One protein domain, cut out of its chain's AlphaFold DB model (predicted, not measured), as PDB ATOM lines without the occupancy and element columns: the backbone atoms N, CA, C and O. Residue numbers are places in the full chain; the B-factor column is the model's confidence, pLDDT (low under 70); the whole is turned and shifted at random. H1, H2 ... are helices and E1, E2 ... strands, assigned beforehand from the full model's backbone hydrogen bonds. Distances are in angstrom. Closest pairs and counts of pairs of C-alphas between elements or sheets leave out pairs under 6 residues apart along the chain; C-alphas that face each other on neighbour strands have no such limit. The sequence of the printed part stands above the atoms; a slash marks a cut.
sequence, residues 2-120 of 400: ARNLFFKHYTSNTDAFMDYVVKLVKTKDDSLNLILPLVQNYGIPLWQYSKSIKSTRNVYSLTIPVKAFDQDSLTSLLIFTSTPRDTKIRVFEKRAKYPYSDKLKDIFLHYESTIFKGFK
ATOM      1  N   ALA A   2     266.391 164.181 190.510       83.06
ATOM      2  CA  ALA A   2     266.461 165.409 189.699       83.06
ATOM      3  C   ALA A   2     265.671 166.597 190.287       83.06
ATOM      4  O   ALA A   2     266.227 167.679 190.414       83.06
ATOM      5  N   ARG A   3     264.433 166.385 190.758       87.56
ATOM      6  CA  ARG A   3     263.618 167.424 191.425       87.56
ATOM      7  C   ARG A   3     264.285 168.039 192.660       87.56
ATOM      8  O   ARG A   3     264.238 169.252 192.841       87.56
ATOM      9  N   ASN A   4     264.953 167.220 193.473       88.06
ATOM     10  CA  ASN A   4     265.671 167.695 194.660       88.06
ATOM     11  C   ASN A   4     266.921 168.494 194.276       88.06
ATOM     12  O   ASN A   4     267.213 169.496 194.914       88.06
ATOM     13  N   LEU A   5     267.639 168.074 193.227       87.94
ATOM     14  CA  LEU A   5     268.778 168.828 192.697       87.94
ATOM     15  C   LEU A   5     268.326 170.153 192.086       87.94
ATOM     16  O   LEU A   5     268.922 171.186 192.369       87.94
ATOM     17  N   PHE A   6     267.239 170.130 191.315       91.50
ATOM     18  CA  PHE A   6     266.723 171.302 190.625       91.50
ATOM     19  C   PHE A   6     266.356 172.420 191.596       91.50
ATOM     20  O   PHE A   6     266.685 173.559 191.319       91.50
ATOM     21  N   PHE A   7     265.743 172.112 192.745       93.31
ATOM     22  CA  PHE A   7     265.356 173.107 193.757       93.31
ATOM     23  C   PHE A   7     266.322 173.217 194.948       93.31
ATOM     24  O   PHE A   7     265.983 173.857 195.941       93.31
ATOM     25  N   LYS A   8     267.518 172.614 194.874       86.56
ATOM     26  CA  LYS A   8     268.439 172.448 196.017       86.56
ATOM     27  C   LYS A   8     268.751 173.743 196.777       86.56
ATOM     28  O   LYS A   8     268.965 173.701 197.983       86.56
ATOM     29  N   HIS A   9     268.795 174.872 196.076       83.81
ATOM     30  CA  HIS A   9     269.193 176.165 196.634       83.81
ATOM     31  C   HIS A   9     268.071 177.209 196.666       83.81
ATOM     32  O   HIS A   9     268.327 178.395 196.851       83.81
ATOM     33  N   TYR A  10     266.828 176.789 196.451       90.06
ATOM     34  CA  TYR A  10     265.687 177.688 196.533       90.06
ATOM     35  C   TYR A  10     265.287 177.925 197.995       90.06
ATOM     36  O   TYR A  10     265.234 176.992 198.795       90.06
ATOM     37  N   THR A  11     264.966 179.174 198.338       84.44
ATOM     38  CA  THR A  11     264.422 179.560 199.646       84.44
ATOM     39  C   THR A  11     263.155 180.382 199.434       84.44
ATOM     40  O   THR A  11     263.200 181.443 198.814       84.44
ATOM     41  N   SER A  12     262.027 179.876 199.934       80.38
ATOM     42  CA  SER A  12     260.712 180.513 199.796       80.38
ATOM     43  C   SER A  12     260.615 181.840 200.544       80.38
ATOM     44  O   SER A  12     261.306 182.028 201.547       80.38
ATOM     45  N   ASN A  13     259.683 182.699 200.127       72.44
ATOM     46  CA  ASN A  13     259.350 183.995 200.734       72.44
ATOM     47  C   ASN A  13     260.434 185.073 200.585       72.44
ATOM     48  O   ASN A  13     260.393 186.091 201.272       72.44
ATOM     49  N   THR A  14     261.404 184.862 199.696       74.81
ATOM     50  CA  THR A  14     262.423 185.869 199.360       74.81
ATOM     51  C   THR A  14     262.001 186.727 198.165       74.81
ATOM     52  O   THR A  14     262.361 187.898 198.094       74.81
ATOM     53  N   ASP A  15     261.186 186.171 197.262       83.38
ATOM     54  CA  ASP A  15     260.638 186.853 196.093       83.38
ATOM     55  C   ASP A  15     259.302 186.204 195.688       83.38
ATOM     56  O   ASP A  15     259.245 185.028 195.323       83.38
ATOM     57  N   ALA A  16     258.216 186.982 195.725       86.56
ATOM     58  CA  ALA A  16     256.869 186.484 195.446       86.56
ATOM     59  C   ALA A  16     256.694 185.953 194.009       86.56
ATOM     60  O   ALA A  16     255.912 185.026 193.779       86.56
ATOM     61  N   PHE A  17     257.414 186.514 193.032       88.38
ATOM     62  CA  PHE A  17     257.381 186.026 191.657       88.38
ATOM     63  C   PHE A  17     258.200 184.742 191.499       88.38
ATOM     64  O   PHE A  17     257.766 183.821 190.805       88.38
ATOM     65  N   MET A  18     259.342 184.629 192.182       90.25
ATOM     66  CA  MET A  18     260.097 183.375 192.231       90.25
ATOM     67  C   MET A  18     259.268 182.246 192.847       90.25
ATOM     68  O   MET A  18     259.197 181.160 192.268       90.25
ATOM     69  N   ASP A  19     258.587 182.504 193.962       92.00
ATOM     70  CA  ASP A  19     257.726 181.522 194.626       92.00
ATOM     71  C   ASP A  19     256.588 181.058 193.699       92.00
ATOM     72  O   ASP A  19     256.287 179.860 193.603       92.00
ATOM     73  N   TYR A  20     255.994 181.995 192.949       91.81
ATOM     74  CA  TYR A  20     255.015 181.695 191.904       91.81
ATOM     75  C   TYR A  20     255.596 180.783 190.812       91.81
ATOM     76  O   TYR A  20     254.988 179.761 190.479       91.81
ATOM     77  N   VAL A  21     256.784 181.102 190.284       91.31
ATOM     78  CA  VAL A  21     257.461 180.285 189.261       91.31
ATOM     79  C   VAL A  21     257.771 178.887 189.796       91.31
ATOM     80  O   VAL A  21     257.492 177.902 189.113       91.31
ATOM     81  N   VAL A  22     258.277 178.760 191.024       92.88
ATOM     82  CA  VAL A  22     258.564 177.453 191.637       92.88
ATOM     83  C   VAL A  22     257.298 176.617 191.783       92.88
ATOM     84  O   VAL A  22     257.314 175.424 191.461       92.88
ATOM     85  N   LYS A  23     256.188 177.221 192.227       92.12
ATOM     86  CA  LYS A  23     254.892 176.535 192.299       92.12
ATOM     87  C   LYS A  23     254.466 176.034 190.919       92.12
ATOM     88  O   LYS A  23     254.129 174.860 190.783       92.12
ATOM     89  N   LEU A  24     254.551 176.887 189.897       90.88
ATOM     90  CA  LEU A  24     254.188 176.537 188.524       90.88
ATOM     91  C   LEU A  24     255.049 175.392 187.972       90.88
ATOM     92  O   LEU A  24     254.509 174.437 187.416       90.88
ATOM     93  N   VAL A  25     256.374 175.460 188.147       91.62
ATOM     94  CA  VAL A  25     257.296 174.420 187.675       91.62
ATOM     95  C   VAL A  25     257.022 173.094 188.375       91.62
ATOM     96  O   VAL A  25     256.969 172.074 187.700       91.62
ATOM     97  N   LYS A  26     256.774 173.083 189.693       91.38
ATOM     98  CA  LYS A  26     256.405 171.857 190.425       91.38
ATOM     99  C   LYS A  26     255.132 171.225 189.862       91.38
ATOM    100  O   LYS A  26     255.137 170.038 189.572       91.38
ATOM    101  N   THR A  27     254.083 172.022 189.653       89.88
ATOM    102  CA  THR A  27     252.815 171.536 189.088       89.88
ATOM    103  C   THR A  27     252.975 171.006 187.660       89.88
ATOM    104  O   THR A  27     252.346 170.017 187.286       89.88
ATOM    105  N   LYS A  28     253.810 171.648 186.835       87.00
ATOM    106  CA  LYS A  28     254.081 171.180 185.467       87.00
ATOM    107  C   LYS A  28     255.001 169.964 185.431       87.00
ATOM    108  O   LYS A  28     254.816 169.121 184.565       87.00
ATOM    109  N   ASP A  29     255.934 169.835 186.366       90.25
ATOM    110  CA  ASP A  29     256.784 168.651 186.492       90.25
ATOM    111  C   ASP A  29     255.965 167.399 186.819       90.25
ATOM    112  O   ASP A  29     256.150 166.374 186.173       90.25
ATOM    113  N   ASP A  30     254.987 167.513 187.724       84.88
ATOM    114  CA  ASP A  30     254.111 166.394 188.101       84.88
ATOM    115  C   ASP A  30     253.315 165.829 186.901       84.88
ATOM    116  O   ASP A  30     252.922 164.665 186.925       84.88
ATOM    117  N   SER A  31     253.095 166.624 185.841       85.00
ATOM    118  CA  SER A  31     252.372 166.196 184.628       85.00
ATOM    119  C   SER A  31     253.250 165.951 183.397       85.00
ATOM    120  O   SER A  31     252.890 165.126 182.562       85.00
ATOM    121  N   LEU A  32     254.380 166.649 183.255       82.75
ATOM    122  CA  LEU A  32     255.214 166.620 182.043       82.75
ATOM    123  C   LEU A  32     256.623 166.064 182.276       82.75
ATOM    124  O   LEU A  32     257.384 165.953 181.318       82.75
ATOM    125  N   ASN A  33     256.994 165.753 183.523       83.19
ATOM    126  CA  ASN A  33     258.354 165.366 183.911       83.19
ATOM    127  C   ASN A  33     259.421 166.346 183.373       83.19
ATOM    128  O   ASN A  33     260.491 165.951 182.910       83.19
ATOM    129  N   LEU A  34     259.092 167.642 183.387       83.69
ATOM    130  CA  LEU A  34     259.878 168.730 182.799       83.69
ATOM    131  C   LEU A  34     261.279 168.851 183.416       83.69
ATOM    132  O   LEU A  34     262.226 169.241 182.733       83.69
ATOM    133  N   ILE A  35     261.422 168.569 184.711       89.56
ATOM    134  CA  ILE A  35     262.663 168.839 185.437       89.56
ATOM    135  C   ILE A  35     263.773 167.883 185.012       89.56
ATOM    136  O   ILE A  35     264.924 168.307 184.913       89.56
ATOM    137  N   LEU A  36     263.459 166.611 184.757       81.19
ATOM    138  CA  LEU A  36     264.483 165.617 184.444       81.19
ATOM    139  C   LEU A  36     265.285 165.984 183.174       81.19
ATOM    140  O   LEU A  36     266.511 166.067 183.288       81.19
ATOM    141  N   PRO A  37     264.660 166.312 182.024       81.50
ATOM    142  CA  PRO A  37     265.378 166.782 180.838       81.50
ATOM    143  C   PRO A  37     266.144 168.089 181.056       81.50
ATOM    144  O   PRO A  37     267.249 168.237 180.544       81.50
ATOM    145  N   LEU A  38     265.593 169.042 181.819       83.94
ATOM    146  CA  LEU A  38     266.286 170.307 182.094       83.94
ATOM    147  C   LEU A  38     267.575 170.075 182.883       83.94
ATOM    148  O   LEU A  38     268.625 170.621 182.550       83.94
ATOM    149  N   VAL A  39     267.488 169.231 183.908       86.44
ATOM    150  CA  VAL A  39     268.623 168.865 184.751       86.44
ATOM    151  C   VAL A  39     269.662 168.093 183.944       86.44
ATOM    152  O   VAL A  39     270.836 168.414 184.041       86.44
ATOM    153  N   GLN A  40     269.255 167.132 183.113       82.19
ATOM    154  CA  GLN A  40     270.181 166.321 182.311       82.19
ATOM    155  C   GLN A  40     270.885 167.110 181.202       82.19
ATOM    156  O   GLN A  40     272.090 166.953 181.029       82.19
ATOM    157  N   ASN A  41     270.154 167.952 180.469       81.56
ATOM    158  CA  ASN A  41     270.706 168.653 179.308       81.56
ATOM    159  C   ASN A  41     271.479 169.911 179.694       81.56
ATOM    160  O   ASN A  41     272.427 170.286 179.009       81.56
ATOM    161  N   TYR A  42     271.065 170.575 180.774       86.50
ATOM    162  CA  TYR A  42     271.598 171.884 181.119       86.50
ATOM    163  C   TYR A  42     272.291 171.917 182.475       86.50
ATOM    164  O   TYR A  42     273.226 172.686 182.624       86.50
ATOM    165  N   GLY A  43     271.906 171.101 183.453       89.12
ATOM    166  CA  GLY A  43     272.559 171.055 184.766       89.12
ATOM    167  C   GLY A  43     271.701 171.598 185.908       89.12
ATOM    168  O   GLY A  43     270.472 171.521 185.888       89.12
ATOM    169  N   ILE A  44     272.347 172.107 186.959       92.31
ATOM    170  CA  ILE A  44     271.697 172.436 188.236       92.31
ATOM    171  C   ILE A  44     271.426 173.946 188.327       92.31
ATOM    172  O   ILE A  44     272.382 174.724 188.368       92.31
ATOM    173  N   PRO A  45     270.159 174.394 188.416       93.69
ATOM    174  CA  PRO A  45     269.850 175.803 188.620       93.69
ATOM    175  C   PRO A  45     270.279 176.287 190.006       93.69
ATOM    176  O   PRO A  45     270.055 175.626 191.024       93.69
ATOM    177  N   LEU A  46     270.838 177.490 190.050       92.19
ATOM    178  CA  LEU A  46     271.299 178.133 191.272       92.19
ATOM    179  C   LEU A  46     270.335 179.254 191.683       92.19
ATOM    180  O   LEU A  46     270.583 180.443 191.480       92.19
ATOM    181  N   TRP A  47     269.197 178.848 192.252       91.06
ATOM    182  CA  TRP A  47     268.088 179.724 192.654       91.06
ATOM    183  C   TRP A  47     268.481 180.866 193.590       91.06
ATOM    184  O   TRP A  47     267.928 181.957 193.478       91.06
ATOM    185  N   GLN A  48     269.454 180.642 194.472       87.44
ATOM    186  CA  GLN A  48     269.948 181.644 195.415       87.44
ATOM    187  C   GLN A  48     270.621 182.844 194.732       87.44
ATOM    188  O   GLN A  48     270.787 183.888 195.354       87.44
ATOM    189  N   TYR A  49     270.995 182.706 193.458       85.69
ATOM    190  CA  TYR A  49     271.549 183.787 192.645       85.69
ATOM    191  C   TYR A  49     270.554 184.309 191.606       85.69
ATOM    192  O   TYR A  49     270.928 185.095 190.741       85.69
ATOM    193  N   SER A  50     269.292 183.883 191.651       86.69
ATOM    194  CA  SER A  50     268.296 184.346 190.689       86.69
ATOM    195  C   SER A  50     268.036 185.854 190.798       86.69
ATOM    196  O   SER A  50     268.247 186.482 191.840       86.69
ATOM    197  N   LYS A  51     267.607 186.460 189.687       83.12
ATOM    198  CA  LYS A  51     267.238 187.880 189.622       83.12
ATOM    199  C   LYS A  51     265.880 188.036 188.962       83.12
ATOM    200  O   LYS A  51     265.700 187.602 187.822       83.12
ATOM    201  N   SER A  52     264.948 188.665 189.672       79.38
ATOM    202  CA  SER A  52     263.652 189.048 189.130       79.38
ATOM    203  C   SER A  52     263.659 190.506 188.676       79.38
ATOM    204  O   SER A  52     264.311 191.367 189.268       79.38
ATOM    205  N   ILE A  53     262.944 190.785 187.590       75.38
ATOM    206  CA  ILE A  53     262.730 192.140 187.084       75.38
ATOM    207  C   ILE A  53     261.265 192.263 186.688       75.38
ATOM    208  O   ILE A  53     260.752 191.457 185.906       75.38
ATOM    209  N   LYS A  54     260.605 193.304 187.196       75.62
ATOM    210  CA  LYS A  54     259.287 193.736 186.736       75.62
ATOM    211  C   LYS A  54     259.465 194.860 185.717       75.62
ATOM    212  O   LYS A  54     260.013 195.906 186.046       75.62
ATOM    213  N   SER A  55     258.996 194.641 184.495       69.00
ATOM    214  CA  SER A  55     258.972 195.659 183.443       69.00
ATOM    215  C   SER A  55     257.632 196.407 183.422       69.00
ATOM    216  O   SER A  55     256.648 196.007 184.055       69.00
ATOM    217  N   THR A  56     257.576 197.499 182.662       55.59
ATOM    218  CA  THR A  56     256.338 198.225 182.361       55.59
ATOM    219  C   THR A  56     255.312 197.293 181.703       55.59
ATOM    220  O   THR A  56     255.676 196.470 180.865       55.59
ATOM    221  N   ARG A  57     254.022 197.450 182.045       62.44
ATOM    222  CA  ARG A  57     252.875 196.632 181.573       62.44
ATOM    223  C   ARG A  57     252.730 195.224 182.184       62.44
ATOM    224  O   ARG A  57     252.266 194.311 181.508       62.44
ATOM    225  N   ASN A  58     253.054 195.042 183.470       67.56
ATOM    226  CA  ASN A  58     252.831 193.782 184.213       67.56
ATOM    227  C   ASN A  58     253.541 192.552 183.619       67.56
ATOM    228  O   ASN A  58     253.054 191.428 183.749       67.56
ATOM    229  N   VAL A  59     254.695 192.761 182.983       75.75
ATOM    230  CA  VAL A  59     255.563 191.672 182.532       75.75
ATOM    231  C   VAL A  59     256.621 191.423 183.597       75.75
ATOM    232  O   VAL A  59     257.379 192.327 183.950       75.75
ATOM    233  N   TYR A  60     256.672 190.195 184.101       79.44
ATOM    234  CA  TYR A  60     257.651 189.758 185.089       79.44
ATOM    235  C   TYR A  60     258.666 188.838 184.428       79.44
ATOM    236  O   TYR A  60     258.310 188.005 183.594       79.44
ATOM    237  N   SER A  61     259.929 188.977 184.803       86.19
ATOM    238  CA  SER A  61     260.989 188.081 184.363       86.19
ATOM    239  C   SER A  61     261.802 187.585 185.548       86.19
ATOM    240  O   SER A  61     261.990 188.321 186.511       86.19
ATOM    241  N   LEU A  62     262.252 186.334 185.484       86.31
ATOM    242  CA  LEU A  62     263.129 185.704 186.464       86.31
ATOM    243  C   LEU A  62     264.240 184.983 185.710       86.31
ATOM    244  O   LEU A  62     263.967 184.061 184.942       86.31
ATOM    245  N   THR A  63     265.476 185.405 185.943       87.06
ATOM    246  CA  THR A  63     266.673 184.788 185.363       87.06
ATOM    247  C   THR A  63     267.369 183.932 186.411       87.06
ATOM    248  O   THR A  63     267.582 184.385 187.537       87.06
ATOM    249  N   ILE A  64     267.719 182.699 186.041       92.06
ATOM    250  CA  ILE A  64     268.349 181.716 186.924       92.06
ATOM    251  C   ILE A  64     269.571 181.118 186.220       92.06
ATOM    252  O   ILE A  64     269.412 180.489 185.168       92.06
ATOM    253  N   PRO A  65     270.781 181.274 186.778       92.19
ATOM    254  CA  PRO A  65     271.972 180.639 186.235       92.19
ATOM    255  C   PRO A  65     271.971 179.131 186.499       92.19
ATOM    256  O   PRO A  65     271.533 178.674 187.557       92.19
ATOM    257  N   VAL A  66     272.479 178.360 185.538       91.88
ATOM    258  CA  VAL A  66     272.564 176.896 185.609       91.88
ATOM    259  C   VAL A  66     274.021 176.464 185.583       91.88
ATOM    260  O   VAL A  66     274.770 176.834 184.680       91.88
ATOM    261  N   LYS A  67     274.415 175.685 186.591       88.75
ATOM    262  CA  LYS A  67     275.762 175.137 186.752       88.75
ATOM    263  C   LYS A  67     275.882 173.765 186.087       88.75
ATOM    264  O   LYS A  67     274.983 172.934 186.237       88.75
ATOM    265  N   ALA A  68     277.026 173.496 185.460       83.38
ATOM    266  CA  ALA A  68     277.431 172.140 185.087       83.38
ATOM    267  C   ALA A  68     277.494 171.191 186.307       83.38
ATOM    268  O   ALA A  68     277.718 171.612 187.442       83.38
ATOM    269  N   PHE A  69     277.333 169.884 186.101       77.81
ATOM    270  CA  PHE A  69     277.440 168.917 187.205       77.81
ATOM    271  C   PHE A  69     278.861 168.760 187.740       77.81
ATOM    272  O   PHE A  69     279.055 168.555 188.936       77.81
ATOM    273  N   ASP A  70     279.831 168.830 186.840       72.44
ATOM    274  CA  ASP A  70     281.214 168.399 187.014       72.44
ATOM    275  C   ASP A  70     282.217 169.556 186.907       72.44
ATOM    276  O   ASP A  70     283.417 169.350 187.063       72.44
ATOM    277  N   GLN A  71     281.737 170.776 186.649       68.62
ATOM    278  CA  GLN A  71     282.577 171.951 186.431       68.62
ATOM    279  C   GLN A  71     282.042 173.152 187.209       68.62
ATOM    280  O   GLN A  71     280.832 173.379 187.297       68.62
ATOM    281  N   ASP A  72     282.952 173.975 187.725       72.38
ATOM    282  CA  ASP A  72     282.638 175.295 188.282       72.38
ATOM    283  C   ASP A  72     282.441 176.310 187.151       72.38
ATOM    284  O   ASP A  72     283.185 177.272 186.999       72.38
ATOM    285  N   SER A  73     281.449 176.043 186.301       76.19
ATOM    286  CA  SER A  73     281.077 176.902 185.181       76.19
ATOM    287  C   SER A  73     279.573 176.880 184.949       76.19
ATOM    288  O   SER A  73     278.872 175.937 185.341       76.19
ATOM    289  N   LEU A  74     279.076 177.932 184.302       84.75
ATOM    290  CA  LEU A  74     277.697 177.982 183.846       84.75
ATOM    291  C   LEU A  74     277.562 177.371 182.458       84.75
ATOM    292  O   LEU A  74     278.367 177.596 181.555       84.75
ATOM    293  N   THR A  75     276.484 176.631 182.285       83.62
ATOM    294  CA  THR A  75     276.102 175.958 181.041       83.62
ATOM    295  C   THR A  75     274.973 176.694 180.349       83.62
ATOM    296  O   THR A  75     274.967 176.791 179.123       83.62
ATOM    297  N   SER A  76     274.022 177.227 181.116       88.44
ATOM    298  CA  SER A  76     272.872 177.943 180.580       88.44
ATOM    299  C   SER A  76     272.285 178.961 181.560       88.44
ATOM    300  O   SER A  76     272.631 179.006 182.743       88.44
ATOM    301  N   LEU A  77     271.384 179.797 181.046       88.44
ATOM    302  CA  LEU A  77     270.470 180.627 181.823       88.44
ATOM    303  C   LEU A  77     269.038 180.169 181.544       88.44
ATOM    304  O   LEU A  77     268.629 180.072 180.384       88.44
ATOM    305  N   LEU A  78     268.263 179.937 182.601       88.94
ATOM    306  CA  LEU A  78     266.813 179.781 182.505       88.94
ATOM    307  C   LEU A  78     266.172 181.148 182.704       88.94
ATOM    308  O   LEU A  78     266.371 181.777 183.742       88.94
ATOM    309  N   ILE A  79     265.387 181.594 181.728       88.88
ATOM    310  CA  ILE A  79     264.636 182.844 181.824       88.88
ATOM    311  C   ILE A  79     263.151 182.525 181.772       88.88
ATOM    312  O   ILE A  79     262.629 182.082 180.748       88.88
ATOM    313  N   PHE A  80     262.468 182.776 182.883       88.19
ATOM    314  CA  PHE A  80     261.017 182.727 182.963       88.19
ATOM    315  C   PHE A  80     260.464 184.115 182.691       88.19
ATOM    316  O   PHE A  80     260.855 185.069 183.353       88.19
ATOM    317  N   THR A  81     259.544 184.232 181.742       86.44
ATOM    318  CA  THR A  81     258.823 185.475 181.454       86.44
ATOM    319  C   THR A  81     257.336 185.236 181.632       86.44
ATOM    320  O   THR A  81     256.784 184.346 180.981       86.44
ATOM    321  N   SER A  82     256.697 186.019 182.490       83.62
ATOM    322  CA  SER A  82     255.272 185.936 182.792       83.62
ATOM    323  C   SER A  82     254.559 187.209 182.358       83.62
ATOM    324  O   SER A  82     255.013 188.321 182.630       83.62
ATOM    325  N   THR A  83     253.443 187.028 181.665       84.75
ATOM    326  CA  THR A  83     252.479 188.060 181.288       84.75
ATOM    327  C   THR A  83     251.140 187.750 181.966       84.75
ATOM    328  O   THR A  83     250.957 186.643 182.477       84.75
ATOM    329  N   PRO A  84     250.143 188.655 181.930       77.81
ATOM    330  CA  PRO A  84     248.803 188.340 182.432       77.81
ATOM    331  C   PRO A  84     248.134 187.123 181.767       77.81
ATOM    332  O   PRO A  84     247.147 186.620 182.294       77.81
ATOM    333  N   ARG A  85     248.624 186.672 180.603       79.19
ATOM    334  CA  ARG A  85     248.030 185.569 179.831       79.19
ATOM    335  C   ARG A  85     248.779 184.248 179.994       79.19
ATOM    336  O   ARG A  85     248.149 183.198 179.980       79.19
ATOM    337  N   ASP A  86     250.104 184.285 180.106       84.06
ATOM    338  CA  ASP A  86     250.937 183.082 180.096       84.06
ATOM    339  C   ASP A  86     252.288 183.265 180.799       84.06
ATOM    340  O   ASP A  86     252.757 184.373 181.042       84.06
ATOM    341  N   THR A  87     252.934 182.142 181.128       82.94
ATOM    342  CA  THR A  87     254.321 182.108 181.608       82.94
ATOM    343  C   THR A  87     255.130 181.165 180.730       82.94
ATOM    344  O   THR A  87     254.757 180.006 180.548       82.94
ATOM    345  N   LYS A  88     256.239 181.666 180.186       86.81
ATOM    346  CA  LYS A  88     257.140 180.931 179.290       86.81
ATOM    347  C   LYS A  88     258.499 180.761 179.942       86.81
ATOM    348  O   LYS A  88     258.956 181.660 180.642       86.81
ATOM    349  N   ILE A  89     259.151 179.638 179.660       86.56
ATOM    350  CA  ILE A  89     260.562 179.404 179.967       86.56
ATOM    351  C   ILE A  89     261.363 179.442 178.666       86.56
ATOM    352  O   ILE A  89     260.952 178.863 177.660       86.56
ATOM    353  N   ARG A  90     262.504 180.129 178.682       86.12
ATOM    354  CA  ARG A  90     263.523 180.070 177.631       86.12
ATOM    355  C   ARG A  90     264.837 179.610 178.237       86.12
ATOM    356  O   ARG A  90     265.187 180.043 179.335       86.12
ATOM    357  N   VAL A  91     265.552 178.759 177.512       83.31
ATOM    358  CA  VAL A  91     266.896 178.314 177.883       83.31
ATOM    359  C   VAL A  91     267.884 178.957 176.925       83.31
ATOM    360  O   VAL A  91     267.744 178.829 175.712       83.31
ATOM    361  N   PHE A  92     268.858 179.672 177.473       83.12
ATOM    362  CA  PHE A  92     269.978 180.218 176.716       83.12
ATOM    363  C   PHE A  92     271.210 179.412 177.080       83.12
ATOM    364  O   PHE A  92     271.608 179.427 178.236       83.12
ATOM    365  N   GLU A  93     271.788 178.685 176.132       81.12
ATOM    366  CA  GLU A  93     272.997 177.893 176.356       81.12
ATOM    367  C   GLU A  93     274.251 178.747 176.177       81.12
ATOM    368  O   GLU A  93     274.307 179.625 175.329       81.12
ATOM    369  N   LYS A  94     275.312 178.482 176.932       72.44
ATOM    370  CA  LYS A  94     276.568 179.230 176.795       72.44
ATOM    371  C   LYS A  94     277.295 178.921 175.476       72.44
ATOM    372  O   LYS A  94     278.028 179.764 174.969       72.44
ATOM    373  N   ARG A  95     277.119 177.708 174.930       65.00
ATOM    374  CA  ARG A  95     277.892 177.163 173.791       65.00
ATOM    375  C   ARG A  95     277.112 177.028 172.475       65.00
ATOM    376  O   ARG A  95     277.629 176.399 171.552       65.00
ATOM    377  N   ALA A  96     275.892 177.558 172.354       58.41
ATOM    378  CA  ALA A  96     275.155 177.397 171.098       58.41
ATOM    379  C   ALA A  96     275.903 178.052 169.922       58.41
ATOM    380  O   ALA A  96     276.446 179.146 170.044       58.41
ATOM    381  N   LYS A  97     275.893 177.376 168.764       47.44
ATOM    382  CA  LYS A  97     276.566 177.768 167.507       47.44
ATOM    383  C   LYS A  97     276.050 179.069 166.864       47.44
ATOM    384  O   LYS A  97     276.534 179.444 165.802       47.44
ATOM    385  N   TYR A  98     275.068 179.730 167.469       47.75
ATOM    386  CA  TYR A  98     274.498 180.973 166.959       47.75
ATOM    387  C   TYR A  98     275.179 182.171 167.626       47.75
ATOM    388  O   TYR A  98     275.480 182.097 168.819       47.75
ATOM    389  N   PRO A  99     275.412 183.282 166.906       46.16
ATOM    390  CA  PRO A  99     275.993 184.476 167.498       46.16
ATOM    391  C   PRO A  99     275.004 185.042 168.521       46.16
ATOM    392  O   PRO A  99     274.038 185.722 168.184       46.16
ATOM    393  N   TYR A 100     275.218 184.732 169.797       53.09
ATOM    394  CA  TYR A 100     274.608 185.504 170.867       53.09
ATOM    395  C   TYR A 100     275.065 186.955 170.737       53.09
ATOM    396  O   TYR A 100     276.238 187.208 170.458       53.09
ATOM    397  N   SER A 101     274.160 187.907 170.983       57.34
ATOM    398  CA  SER A 101     274.567 189.295 171.189       57.34
ATOM    399  C   SER A 101     275.560 189.356 172.353       57.34
ATOM    400  O   SER A 101     275.415 188.613 173.329       57.34
ATOM    401  N   ASP A 102     276.561 190.231 172.285       57.94
ATOM    402  CA  ASP A 102     277.614 190.317 173.312       57.94
ATOM    403  C   ASP A 102     277.055 190.548 174.731       57.94
ATOM    404  O   ASP A 102     277.623 190.097 175.724       57.94
ATOM    405  N   LYS A 103     275.835 191.093 174.818       60.03
ATOM    406  CA  LYS A 103     275.037 191.234 176.045       60.03
ATOM    407  C   LYS A 103     274.770 189.909 176.775       60.03
ATOM    408  O   LYS A 103     274.768 189.883 178.000       60.03
ATOM    409  N   LEU A 104     274.522 188.807 176.063       65.06
ATOM    410  CA  LEU A 104     274.265 187.501 176.689       65.06
ATOM    411  C   LEU A 104     275.550 186.889 177.255       65.06
ATOM    412  O   LEU A 104     275.518 186.347 178.360       65.06
ATOM    413  N   LYS A 105     276.682 187.036 176.551       67.44
ATOM    414  CA  LYS A 105     278.006 186.614 177.047       67.44
ATOM    415  C   LYS A 105     278.349 187.327 178.357       67.44
ATOM    416  O   LYS A 105     278.804 186.690 179.303       67.44
ATOM    417  N   ASP A 106     278.044 188.618 178.436       63.09
ATOM    418  CA  ASP A 106     278.262 189.431 179.631       63.09
ATOM    419  C   ASP A 106     277.434 188.975 180.839       63.09
ATOM    420  O   ASP A 106     277.950 188.928 181.956       63.09
ATOM    421  N   ILE A 107     276.174 188.584 180.631       68.19
ATOM    422  CA  ILE A 107     275.325 188.064 181.715       68.19
ATOM    423  C   ILE A 107     275.889 186.739 182.254       68.19
ATOM    424  O   ILE A 107     275.919 186.540 183.469       68.19
ATOM    425  N   PHE A 108     276.381 185.853 181.381       72.50
ATOM    426  CA  PHE A 108     277.055 184.623 181.811       72.50
ATOM    427  C   PHE A 108     278.298 184.912 182.653       72.50
ATOM    428  O   PHE A 108     278.434 184.346 183.738       72.50
ATOM    429  N   LEU A 109     279.161 185.821 182.189       68.50
ATOM    430  CA  LEU A 109     280.369 186.216 182.917       68.50
ATOM    431  C   LEU A 109     280.034 186.804 184.292       68.50
ATOM    432  O   LEU A 109     280.637 186.409 185.286       68.50
ATOM    433  N   HIS A 110     279.030 187.686 184.371       66.31
ATOM    434  CA  HIS A 110     278.586 188.280 185.632       66.31
ATOM    435  C   HIS A 110     278.184 187.215 186.664       66.31
ATOM    436  O   HIS A 110     278.635 187.250 187.819       66.31
ATOM    437  N   TYR A 111     277.366 186.245 186.253       73.31
ATOM    438  CA  TYR A 111     276.960 185.163 187.142       73.31
ATOM    439  C   TYR A 111     278.135 184.255 187.517       73.31
ATOM    440  O   TYR A 111     278.248 183.891 188.684       73.31
ATOM    441  N   GLU A 112     279.044 183.941 186.594       72.94
ATOM    442  CA  GLU A 112     280.231 183.131 186.904       72.94
ATOM    443  C   GLU A 112     281.109 183.776 187.985       72.94
ATOM    444  O   GLU A 112     281.473 183.080 188.934       72.94
ATOM    445  N   SER A 113     281.340 185.098 187.938       64.44
ATOM    446  CA  SER A 113     282.046 185.820 189.024       64.44
ATOM    447  C   SER A 113     281.355 185.741 190.360       64.44
ATOM    448  O   SER A 113     281.996 185.638 191.402       64.44
ATOM    449  N   THR A 114     280.038 185.908 190.338       65.50
ATOM    450  CA  THR A 114     279.264 186.046 191.569       65.50
ATOM    451  C   THR A 114     279.213 184.714 192.316       65.50
ATOM    452  O   THR A 114     279.123 184.676 193.544       65.50
ATOM    453  N   ILE A 115     279.268 183.613 191.569       75.50
ATOM    454  CA  ILE A 115     278.963 182.273 192.059       75.50
ATOM    455  C   ILE A 115     280.237 181.490 192.380       75.50
ATOM    456  O   ILE A 115     280.328 180.890 193.454       75.50
ATOM    457  N   PHE A 116     281.222 181.476 191.480       75.56
ATOM    458  CA  PHE A 116     282.403 180.626 191.624       75.56
ATOM    459  C   PHE A 116     283.573 181.432 192.189       75.56
ATOM    460  O   PHE A 116     284.328 182.082 191.474       75.56
ATOM    461  N   LYS A 117     283.743 181.393 193.514       59.53
ATOM    462  CA  LYS A 117     284.879 182.042 194.186       59.53
ATOM    463  C   LYS A 117     286.195 181.439 193.686       59.53
ATOM    464  O   LYS A 117     286.390 180.235 193.775       59.53
ATOM    465  N   GLY A 118     287.091 182.282 193.176       48.62
ATOM    466  CA  GLY A 118     288.318 181.861 192.482       48.62
ATOM    467  C   GLY A 118     288.293 182.226 191.000       48.62
ATOM    468  O   GLY A 118     289.328 182.573 190.437       48.62
ATOM    469  N   PHE A 119     287.096 182.325 190.422       42.84
ATOM    470  CA  PHE A 119     286.858 183.166 189.265       42.84
ATOM    471  C   PHE A 119     286.759 184.603 189.751       42.84
ATOM    472  O   PHE A 119     285.692 185.148 190.030       42.84
ATOM    473  N   LYS A 120     287.929 185.205 189.950       37.25
ATOM    474  CA  LYS A 120     288.026 186.642 190.130       37.25
ATOM    475  C   LYS A 120     287.448 187.250 188.846       37.25
ATOM    476  O   LYS A 120     288.114 187.207 187.821       37.25
TER     477      LYS A 120
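AT A GLANCE: This is residues 2 to 120 of the 400 residues of an uncharacterized protein of Bacteroidales bacterium (UniProt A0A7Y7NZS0). A twisted sheet of four strands, E1 to E4, forms the middle layer, with H2 and H3 over one face and H4 over the other. The short helix H1 packs on H3, off the sheet. The printed part has 119 residues, with three helices, then four strands, then a fourth helix; the sheet's order is E1, E2, E3, E4, antiparallel throughout, and the class is mixed, helices and strands. It is compact, with a radius of gyration of the C-alphas of 14.2 A, and rounded, spanning 37 by 34 by 30 A.

IN THESE COORDINATES: H1, residues 2 to 6, begins with C-alpha 2 at (266.461, 165.409, 189.699) and is 6.0 A long. H2, residues 16 to 32, spans 24.0 A, and H3, residues 35 to 42, spans 10.4 A. E1 is residues 51 to 55, 12.9 A; E2 is residues 59 to 67, 26.4 A, from C-alpha 59 at (255.563, 191.672, 182.532); E3 is residues 74 to 82, 23.8 A; E4 is residues 87 to 93, 19.9 A. H4, residues 102 to 115, spans 20.4 A and ends with C-alpha 115 at (278.963, 182.273, 192.059).

HOW THE PARTS SIT: E1 to E4 form a meander, each strand the antiparallel neighbour of the one before, and E1 and E4 are its edge strands. N 53 and O 61 of the hairpin E1 and E2 are within hydrogen-bond range at 2.9 A, as are N 64 and O 78 of the hairpin E2 and E3 at 2.8 A, and N 79 and O 90 of the hairpin E3 and E4 at 2.9 A. Residues 44 to 45 pair antiparallel with residues 66 to 67 of E2. H2 is on the sheet at a height of 10.3 A and runs across the strands, at 77 degrees to E3 on the local plane; its closest C-alphas to E2 are those of Met 18 and Leu 62, 6.9 A. H3, on the same face, has a height of 10.4 A and runs slantwise to the strands, at 33 degrees to E3 on the local plane; its closest C-alphas to E3 are those of Tyr 42 and Thr 75, 6.1 A. H2 and H3 are close but not clearly touching, about perpendicular at 78 degrees, with the C-alphas of Asp 29 and Ile 35 closest at 6.0 A. H1 touches H3, with the C-alphas of Ala 2 and Leu 36 closest at 5.6 A. H4 is on the opposite face at a height of 9.5 A and only just runs across the strands, at 61 degrees to E2 on the local plane; its closest C-alphas to E3 are those of Glu 112 and Leu 74, 6.5 A. Every O i to N i+4 pair is within hydrogen-bond range in H1, H3 and H4, and 12 of 13 are in H2.

THE WHOLE: The two C-alphas farthest apart, those of Arg 85 and Gly 118, are 42.4 A apart. The printed part has no cut and no long link. The mean pLDDT of the printed part is 79.1, and 26 residues are under 70, among them residues 55 to 58, 95 to 107 and 117 to 120.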